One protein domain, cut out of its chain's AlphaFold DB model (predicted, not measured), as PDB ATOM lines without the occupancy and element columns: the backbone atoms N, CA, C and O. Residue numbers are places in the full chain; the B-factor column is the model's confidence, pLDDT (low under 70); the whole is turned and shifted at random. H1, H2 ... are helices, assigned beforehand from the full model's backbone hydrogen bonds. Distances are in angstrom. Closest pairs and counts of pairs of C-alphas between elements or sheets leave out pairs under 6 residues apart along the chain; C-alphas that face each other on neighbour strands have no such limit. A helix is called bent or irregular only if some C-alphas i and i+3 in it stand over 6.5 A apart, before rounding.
ATOM      1  N   GLU A   3      79.276 248.953 156.939       78.25
ATOM      2  CA  GLU A   3      78.069 248.492 157.647       78.25
ATOM      3  C   GLU A   3      78.266 247.155 158.377       78.25
ATOM      4  O   GLU A   3      77.804 246.963 159.501       78.25
ATOM      5  N   THR A   4      79.025 246.231 157.783       85.00
ATOM      6  CA  THR A   4      79.309 244.926 158.398       85.00
ATOM      7  C   THR A   4      80.151 245.070 159.666       85.00
ATOM      8  O   THR A   4      79.886 244.404 160.665       85.00
ATOM      9  N   VAL A   5      81.133 245.977 159.671       86.62
ATOM     10  CA  VAL A   5      82.001 246.240 160.830       86.62
ATOM     11  C   VAL A   5      81.203 246.828 161.993       86.62
ATOM     12  O   VAL A   5      81.416 246.449 163.148       86.62
ATOM     13  N   GLU A   6      80.282 247.742 161.705       87.00
ATOM     14  CA  GLU A   6      79.396 248.337 162.707       87.00
ATOM     15  C   GLU A   6      78.443 247.298 163.303       87.00
ATOM     16  O   GLU A   6      78.292 247.235 164.526       87.00
ATOM     17  N   LEU A   7      77.910 246.403 162.469       87.94
ATOM     18  CA  LEU A   7      77.044 245.312 162.904       87.94
ATOM     19  C   LEU A   7      77.771 244.344 163.854       87.94
ATOM     20  O   LEU A   7      77.256 244.022 164.929       87.94
ATOM     21  N   PHE A   8      79.012 243.953 163.542       87.69
ATOM     22  CA  PHE A   8      79.821 243.117 164.441       87.69
ATOM     23  C   PHE A   8      80.161 243.817 165.764       87.69
ATOM     24  O   PHE A   8      80.191 243.180 166.823       87.69
ATOM     25  N   LYS A   9      80.401 245.137 165.745       89.69
ATOM     26  CA  LYS A   9      80.610 245.919 166.975       89.69
ATOM     27  C   LYS A   9      79.346 245.951 167.833       89.69
ATOM     28  O   LYS A   9      79.445 245.729 169.041       89.69
ATOM     29  N   ALA A  10      78.181 246.177 167.225       88.12
ATOM     30  CA  ALA A  10      76.893 246.166 167.915       88.12
ATOM     31  C   ALA A  10      76.626 244.806 168.578       88.12
ATOM     32  O   ALA A  10      76.353 244.755 169.778       88.12
ATOM     33  N   GLN A  11      76.839 243.701 167.856       87.31
ATOM     34  CA  GLN A  11      76.711 242.343 168.399       87.31
ATOM     35  C   GLN A  11      77.666 242.085 169.573       87.31
ATOM     36  O   GLN A  11      77.270 241.549 170.611       87.31
ATOM     37  N   LYS A  12      78.934 242.501 169.453       88.12
ATOM     38  CA  LYS A  12      79.918 242.348 170.534       88.12
ATOM     39  C   LYS A  12      79.526 243.153 171.774       88.12
ATOM     40  O   LYS A  12      79.704 242.669 172.892       88.12
ATOM     41  N   ASN A  13      79.009 244.366 171.588       90.25
ATOM     42  CA  ASN A  13      78.553 245.217 172.683       90.25
ATOM     43  C   ASN A  13      77.316 244.632 173.370       90.25
ATOM     44  O   ASN A  13      77.306 244.555 174.595       90.25
ATOM     45  N   HIS A  14      76.350 244.125 172.604       87.81
ATOM     46  CA  HIS A  14      75.184 243.412 173.130       87.81
ATOM     47  C   HIS A  14      75.598 242.215 174.001       87.81
ATOM     48  O   HIS A  14      75.222 242.107 175.166       87.81
ATOM     49  N   GLY A  15      76.516 241.375 173.504       86.06
ATOM     50  CA  GLY A  15      77.060 240.257 174.279       86.06
ATOM     51  C   GLY A  15      77.799 240.677 175.560       86.06
ATOM     52  O   GLY A  15      77.798 239.936 176.543       86.06
ATOM     53  N   LYS A  16      78.429 241.860 175.588       87.81
ATOM     54  CA  LYS A  16      79.028 242.408 176.819       87.81
ATOM     55  C   LYS A  16      77.963 242.857 177.818       87.81
ATOM     56  O   LYS A  16      78.118 242.567 179.000       87.81
ATOM     57  N   ARG A  17      76.900 243.526 177.360       88.69
ATOM     58  CA  ARG A  17      75.796 243.979 178.221       88.69
ATOM     59  C   ARG A  17      75.055 242.805 178.850       88.69
ATOM     60  O   ARG A  17      74.850 242.805 180.060       88.69
ATOM     61  N   LEU A  18      74.799 241.749 178.075       88.50
ATOM     62  CA  LEU A  18      74.232 240.497 178.586       88.50
ATOM     63  C   LEU A  18      75.089 239.886 179.696       88.50
ATOM     64  O   LEU A  18      74.575 239.524 180.749       88.50
ATOM     65  N   ARG A  19      76.409 239.798 179.490       87.12
ATOM     66  CA  ARG A  19      77.330 239.284 180.516       87.12
ATOM     67  C   ARG A  19      77.423 240.193 181.740       87.12
ATOM     68  O   ARG A  19      77.675 239.689 182.823       87.12
ATOM     69  N   ALA A  20      77.236 241.501 181.586       86.88
ATOM     70  CA  ALA A  20      77.237 242.431 182.710       86.88
ATOM     71  C   ALA A  20      75.956 242.323 183.556       86.88
ATOM     72  O   ALA A  20      76.045 242.365 184.777       86.88
ATOM     73  N   LYS A  21      74.786 242.162 182.920       87.25
ATOM     74  CA  LYS A  21      73.490 242.032 183.612       87.25
ATOM     75  C   LYS A  21      73.256 240.626 184.178       87.25
ATOM     76  O   LYS A  21      72.889 240.481 185.337       87.25
ATOM     77  N   TYR A  22      73.472 239.598 183.359       86.25
ATOM     78  CA  TYR A  22      73.062 238.215 183.643       86.25
ATOM     79  C   TYR A  22      74.237 237.237 183.772       86.25
ATOM     80  O   TYR A  22      74.044 236.050 184.064       86.25
ATOM     81  N   GLY A  23      75.462 237.699 183.524       85.56
ATOM     82  CA  GLY A  23      76.649 236.862 183.614       85.56
ATOM     83  C   GLY A  23      77.012 236.550 185.061       85.56
ATOM     84  O   GLY A  23      77.049 237.431 185.914       85.56
ATOM     85  N   VAL A  24      77.315 235.282 185.329       87.25
ATOM     86  CA  VAL A  24      77.763 234.816 186.645       87.25
ATOM     87  C   VAL A  24      79.138 234.185 186.505       87.25
ATOM     88  O   VAL A  24      79.460 233.538 185.508       87.25
ATOM     89  N   ASN A  25      79.980 234.392 187.511       86.62
ATOM     90  CA  ASN A  25      81.300 233.783 187.559       86.62
ATOM     91  C   ASN A  25      81.180 232.270 187.734       86.62
ATOM     92  O   ASN A  25      80.500 231.804 188.647       86.62
ATOM     93  N   CYS A  26      81.903 231.508 186.913       86.94
ATOM     94  CA  CYS A  26      81.952 230.059 187.048       86.94
ATOM     95  C   CYS A  26      82.433 229.661 188.464       86.94
ATOM     96  O   CYS A  26      83.558 230.014 188.849       86.94
ATOM     97  N   PRO A  27      81.621 228.919 189.242       85.44
ATOM     98  CA  PRO A  27      81.964 228.548 190.613       85.44
ATOM     99  C   PRO A  27      83.168 227.601 190.662       85.44
ATOM    100  O   PRO A  27      84.001 227.707 191.560       85.44
ATOM    101  N   GLU A  28      83.303 226.723 189.665       87.19
ATOM    102  CA  GLU A  28      84.427 225.791 189.545       87.19
ATOM    103  C   GLU A  28      85.746 226.515 189.266       87.19
ATOM    104  O   GLU A  28      86.740 226.243 189.943       87.19
ATOM    105  N   CYS A  29      85.743 227.517 188.375       87.31
ATOM    106  CA  CYS A  29      86.924 228.354 188.152       87.31
ATOM    107  C   CYS A  29      87.376 229.031 189.449       87.31
ATOM    108  O   CYS A  29      88.566 229.048 189.750       87.31
ATOM    109  N   LYS A  30      86.431 229.570 190.234       86.25
ATOM    110  CA  LYS A  30      86.739 230.263 191.493       86.25
ATOM    111  C   LYS A  30      87.340 229.319 192.543       86.25
ATOM    112  O   LYS A  30      88.223 229.735 193.286       86.25
ATOM    113  N   LYS A  31      86.888 228.059 192.590       87.69
ATOM    114  CA  LYS A  31      87.410 227.027 193.506       87.69
ATOM    115  C   LYS A  31      88.787 226.512 193.084       87.69
ATOM    116  O   LYS A  31      89.701 226.476 193.900       87.69
ATOM    117  N   LYS A  32      88.942 226.116 191.818       87.12
ATOM    118  CA  LYS A  32      90.169 225.479 191.305       87.12
ATOM    119  C   LYS A  32      91.283 226.479 191.020       87.12
ATOM    120  O   LYS A  32      92.459 226.133 191.089       87.12
ATOM    121  N   ARG A  33      90.929 227.716 190.662       85.12
ATOM    122  CA  ARG A  33      91.868 228.761 190.233       85.12
ATOM    123  C   ARG A  33      91.546 230.091 190.925       85.12
ATOM    124  O   ARG A  33      91.209 231.060 190.250       85.12
ATOM    125  N   PRO A  34      91.703 230.185 192.256       82.81
ATOM    126  CA  PRO A  34      91.312 231.374 193.018       82.81
ATOM    127  C   PRO A  34      92.083 232.647 192.630       82.81
ATOM    128  O   PRO A  34      91.586 233.747 192.844       82.81
ATOM    129  N   LYS A  35      93.286 232.517 192.048       86.31
ATOM    130  CA  LYS A  35      94.103 233.650 191.573       86.31
ATOM    131  C   LYS A  35      93.731 234.135 190.165       86.31
ATOM    132  O   LYS A  35      94.170 235.209 189.770       86.31
ATOM    133  N   ALA A  36      92.987 233.345 189.391       86.12
ATOM    134  CA  ALA A  36      92.623 233.689 188.022       86.12
ATOM    135  C   ALA A  36      91.238 234.342 187.979       86.12
ATOM    136  O   ALA A  36      90.354 233.998 188.763       86.12
ATOM    137  N   HIS A  37      91.021 235.242 187.017       84.25
ATOM    138  CA  HIS A  37      89.678 235.750 186.760       84.25
ATOM    139  C   HIS A  37      88.778 234.599 186.277       84.25
ATOM    140  O   HIS A  37      89.109 233.944 185.282       84.25
ATOM    141  N   PRO A  38      87.662 234.317 186.972       86.19
ATOM    142  CA  PRO A  38      86.754 233.255 186.571       86.19
ATOM    143  C   PRO A  38      86.094 233.593 185.231       86.19
ATOM    144  O   PRO A  38      85.891 234.757 184.888       86.19
ATOM    145  N   SER A  39      85.728 232.562 184.469       86.38
ATOM    146  CA  SER A  39      84.940 232.771 183.250       86.38
ATOM    147  C   SER A  39      83.540 233.266 183.608       86.38
ATOM    148  O   SER A  39      82.868 232.638 184.426       86.38
ATOM    149  N   ILE A  40      83.101 234.358 182.977       89.12
ATOM    150  CA  ILE A  40      81.729 234.863 183.094       89.12
ATOM    151  C   ILE A  40      80.843 234.052 182.149       89.12
ATOM    152  O   ILE A  40      81.001 234.123 180.927       89.12
ATOM    153  N   LEU A  41      79.925 233.284 182.725       87.56
ATOM    154  CA  LEU A  41      78.996 232.424 182.008       87.56
ATOM    155  C   LEU A  41      77.621 233.073 181.936       87.56
ATOM    156  O   LEU A  41      77.101 233.598 182.923       87.56
ATOM    157  N   LEU A  42      77.035 233.016 180.746       87.62
ATOM    158  CA  LEU A  42      75.596 233.172 180.586       87.62
ATOM    159  C   LEU A  42      74.910 231.838 180.937       87.62
ATOM    160  O   LEU A  42      75.577 230.799 180.938       87.62
ATOM    161  N   PRO A  43      73.604 231.847 181.238       86.75
ATOM    162  CA  PRO A  43      72.823 230.627 181.393       86.75
ATOM    163  C   PRO A  43      73.072 229.637 180.249       86.75
ATOM    164  O   PRO A  43      73.238 230.049 179.098       86.75
ATOM    165  N   GLN A  44      73.173 228.350 180.584       84.56
ATOM    166  CA  GLN A  44      73.533 227.245 179.686       84.56
ATOM    167  C   GLN A  44      74.907 227.324 178.995       84.56
ATOM    168  O   GLN A  44      75.303 226.388 178.295       84.56
ATOM    169  N   GLN A  45      75.703 228.381 179.198       86.06
ATOM    170  CA  GLN A  45      77.060 228.394 178.664       86.06
ATOM    171  C   GLN A  45      77.978 227.456 179.437       86.06
ATOM    172  O   GLN A  45      78.022 227.422 180.668       86.06
ATOM    173  N   LYS A  46      78.791 226.735 178.664       88.44
ATOM    174  CA  LYS A  46      79.863 225.893 179.171       88.44
ATOM    175  C   LYS A  46      81.122 226.718 179.418       88.44
ATOM    176  O   LYS A  46      81.642 227.384 178.522       88.44
ATOM    177  N   CYS A  47      81.671 226.604 180.620       87.75
ATOM    178  CA  CYS A  47      83.006 227.075 180.929       87.75
ATOM    179  C   CYS A  47      84.043 226.340 180.084       87.75
ATOM    180  O   CYS A  47      84.130 225.112 180.104       87.75
ATOM    181  N   ARG A  48      84.888 227.102 179.389       83.19
ATOM    182  CA  ARG A  48      85.953 226.548 178.550       83.19
ATOM    183  C   ARG A  48      87.102 225.924 179.351       83.19
ATOM    184  O   ARG A  48      87.793 225.073 178.810       83.19
ATOM    185  N   LEU A  49      87.316 226.342 180.602       84.44
ATOM    186  CA  LEU A  49      88.410 225.828 181.435       84.44
ATOM    187  C   LEU A  49      88.038 224.528 182.148       84.44
ATOM    188  O   LEU A  49      88.749 223.540 182.025       84.44
ATOM    189  N   ASP A  50      86.935 224.549 182.895       81.38
ATOM    190  CA  ASP A  50      86.560 223.446 183.788       81.38
ATOM    191  C   ASP A  50      85.442 222.567 183.223       81.38
ATOM    192  O   ASP A  50      85.093 221.552 183.816       81.38
ATOM    193  N   GLY A  51      84.841 222.966 182.099       83.62
ATOM    194  CA  GLY A  51      83.727 222.244 181.489       83.62
ATOM    195  C   GLY A  51      82.393 222.383 182.226       83.62
ATOM    196  O   GLY A  51      81.417 221.794 181.773       83.62
ATOM    197  N   TYR A  52      82.336 223.166 183.309       85.94
ATOM    198  CA  TYR A  52      81.109 223.456 184.054       85.94
ATOM    199  C   TYR A  52      80.054 224.091 183.145       85.94
ATOM    200  O   TYR A  52      80.330 225.107 182.506       85.94
ATOM    201  N   VAL A  53      78.861 223.508 183.108       85.38
ATOM    202  CA  VAL A  53      77.702 224.054 182.399       85.38
ATOM    203  C   VAL A  53      76.825 224.760 183.415       85.38
ATOM    204  O   VAL A  53      76.499 224.186 184.452       85.38
ATOM    205  N   ASP A  54      76.478 226.010 183.128       84.19
ATOM    206  CA  ASP A  54      75.580 226.770 183.985       84.19
ATOM    207  C   ASP A  54      74.164 226.151 183.943       84.19
ATOM    208  O   ASP A  54      73.570 226.107 182.864       84.19
ATOM    209  N   PRO A  55      73.620 225.657 185.076       83.56
ATOM    210  CA  PRO A  55      72.322 224.986 185.118       83.56
ATOM    211  C   PRO A  55      71.136 225.961 185.090       83.56
ATOM    212  O   PRO A  55      69.990 225.518 185.157       83.56
ATOM    213  N   ARG A  56      71.375 227.282 185.055       82.94
ATOM    214  CA  ARG A  56      70.298 228.276 184.996       82.94
ATOM    215  C   ARG A  56      69.484 228.121 183.704       82.94
ATOM    216  O   ARG A  56      70.063 227.798 182.661       82.94
ATOM    217  N   PRO A  57      68.163 228.383 183.757       81.69
ATOM    218  CA  PRO A  57      67.313 228.344 182.575       81.69
ATOM    219  C   PRO A  57      67.804 229.343 181.526       81.69
ATOM    220  O   PRO A  57      68.387 230.376 181.858       81.69
ATOM    221  N   GLU A  58      67.576 229.012 180.256       80.31
ATOM    222  CA  GLU A  58      67.909 229.891 179.133       80.31
ATOM    223  C   GLU A  58      67.255 231.265 179.317       80.31
ATOM    224  O   GLU A  58      66.118 231.349 179.785       80.31
ATOM    225  N   LEU A  59      67.967 232.338 178.945       80.19
ATOM    226  CA  LEU A  59      67.357 233.666 178.946       80.19
ATOM    227  C   LEU A  59      66.157 233.668 178.007       80.19
ATOM    228  O   LEU A  59      66.240 233.224 176.861       80.19
ATOM    229  N   THR A  60      65.058 234.245 178.474       81.88
ATOM    230  CA  THR A  60      63.894 234.474 177.627       81.88
ATOM    231  C   THR A  60      64.264 235.478 176.533       81.88
ATOM    232  O   THR A  60      65.035 236.408 176.770       81.88
ATOM    233  N   ASN A  61      63.652 235.381 175.347       77.00
ATOM    234  CA  ASN A  61      63.851 236.357 174.262       77.00
ATOM    235  C   ASN A  61      63.669 237.820 174.717       77.00
ATOM    236  O   ASN A  61      64.358 238.708 174.225       77.00
ATOM    237  N   LYS A  62      62.778 238.067 175.687       77.88
ATOM    238  CA  LYS A  62      62.581 239.388 176.305       77.88
ATOM    239  C   LYS A  62      63.814 239.862 177.080       77.88
ATOM    240  O   LYS A  62      64.226 241.001 176.925       77.88
ATOM    241  N   GLU A  63      64.423 238.983 177.868       78.81
ATOM    242  CA  GLU A  63      65.620 239.294 178.659       78.81
ATOM    243  C   GLU A  63      66.860 239.443 177.767       78.81
ATOM    244  O   GLU A  63      67.746 240.242 178.066       78.81
ATOM    245  N   TYR A  64      66.898 238.711 176.645       81.00
ATOM    246  CA  TYR A  64      67.924 238.872 175.620       81.00
ATOM    247  C   TYR A  64      67.838 240.244 174.940       81.00
ATOM    248  O   TYR A  64      68.873 240.865 174.739       81.00
ATOM    249  N   GLN A  65      66.632 240.724 174.611       78.31
ATOM    250  CA  GLN A  65      66.432 242.034 173.975       78.31
ATOM    251  C   GLN A  65      66.553 243.228 174.935       78.31
ATOM    252  O   GLN A  65      66.812 244.338 174.481       78.31
ATOM    253  N   ASP A  66      66.378 243.020 176.243       76.94
ATOM    254  CA  ASP A  66      66.516 244.075 177.258       76.94
ATOM    255  C   ASP A  66      67.978 244.531 177.472       76.94
ATOM    256  O   ASP A  66      68.234 245.593 178.045       76.94
ATOM    257  N   ALA A  67      68.969 243.737 177.056       62.97
ATOM    258  CA  ALA A  67      70.389 243.966 177.350       62.97
ATOM    259  C   ALA A  67      71.099 244.956 176.411       62.97
ATOM    260  O   ALA A  67      71.754 245.874 176.957       62.97
TER     261      ALA A  67
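Overview. This is residues 3 to 67 of the 67 residues of an uncharacterized protein of Sinobacteraceae bacterium (UniProt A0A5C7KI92). One long helix, H1, sticks out with its first half, residues 3 to 12, from a loose body made largely of loops. The small helix H2 lies at the opposite end of the long axis from the start of H1; from H2 a long loop stretch folds back, and the small helix H3 near the end of the chain comes close to the second half of H1. The printed part has 65 residues with three named helices, in the order H1, H2, H3, and no named strand. The class is all helix, though under half of the residues, 31 of 65, are in named elements. The whole is loose, with a radius of gyration of the C-alphas of 13.5 A, and elongated, spanning 42 by 25 by 17 A.

Arrangement. Begin with H1, residues 3 to 22, the longest helix, which touches no helix. Look next at H3, residues 61 to 65: it is close to H1 but not clearly touching, with 1 pair of C-alphas within 8 A. That closest pair is the C-alphas of Leu 18 and Tyr 64, 7.2 A apart, and the two centres are 13.8 A apart. H2, residues 27 to 32, is apart from H1 and apart from H3. Between H1 and H2, find residues 24 to 25, which make a short antiparallel pairing with residues 40 to 41 of the long stretch after H2. In the backbones of H1, H2 and H3, every O i to N i+4 pair is within hydrogen-bond range.

Along the chain. Find C-alpha 3 at (78.069, 248.492, 157.647); from there H1 runs through 20 residues to C-alpha 22 at (73.062, 238.215, 183.643), 28.4 A from first to last C-alpha. H2, from Pro 27 to Lys 32, is 8.8 A long from first to last C-alpha. H3, from Asn 61 to Gln 65, is 6.2 A long and ends with C-alpha 65 at (66.432, 242.034, 173.975). None of these helices is bent or irregular.

Size, cuts and confidence. The two C-alphas farthest apart are those of Glu 3 and Lys 31, at 42.8 A. Without residues 3 to 12, which stand free, the body has 55 residues and spans 34 by 21 by 13 A. The link from H1 to H2 is tight, with 4 residues, and the link from H2 to H3 is long, with the 28 residues 33 to 60. The printed part has no cut and ends at Ala 67, the chain's last residue. The mean pLDDT of the printed part is 84.9; look to residue 67 for the one printed residue under 70.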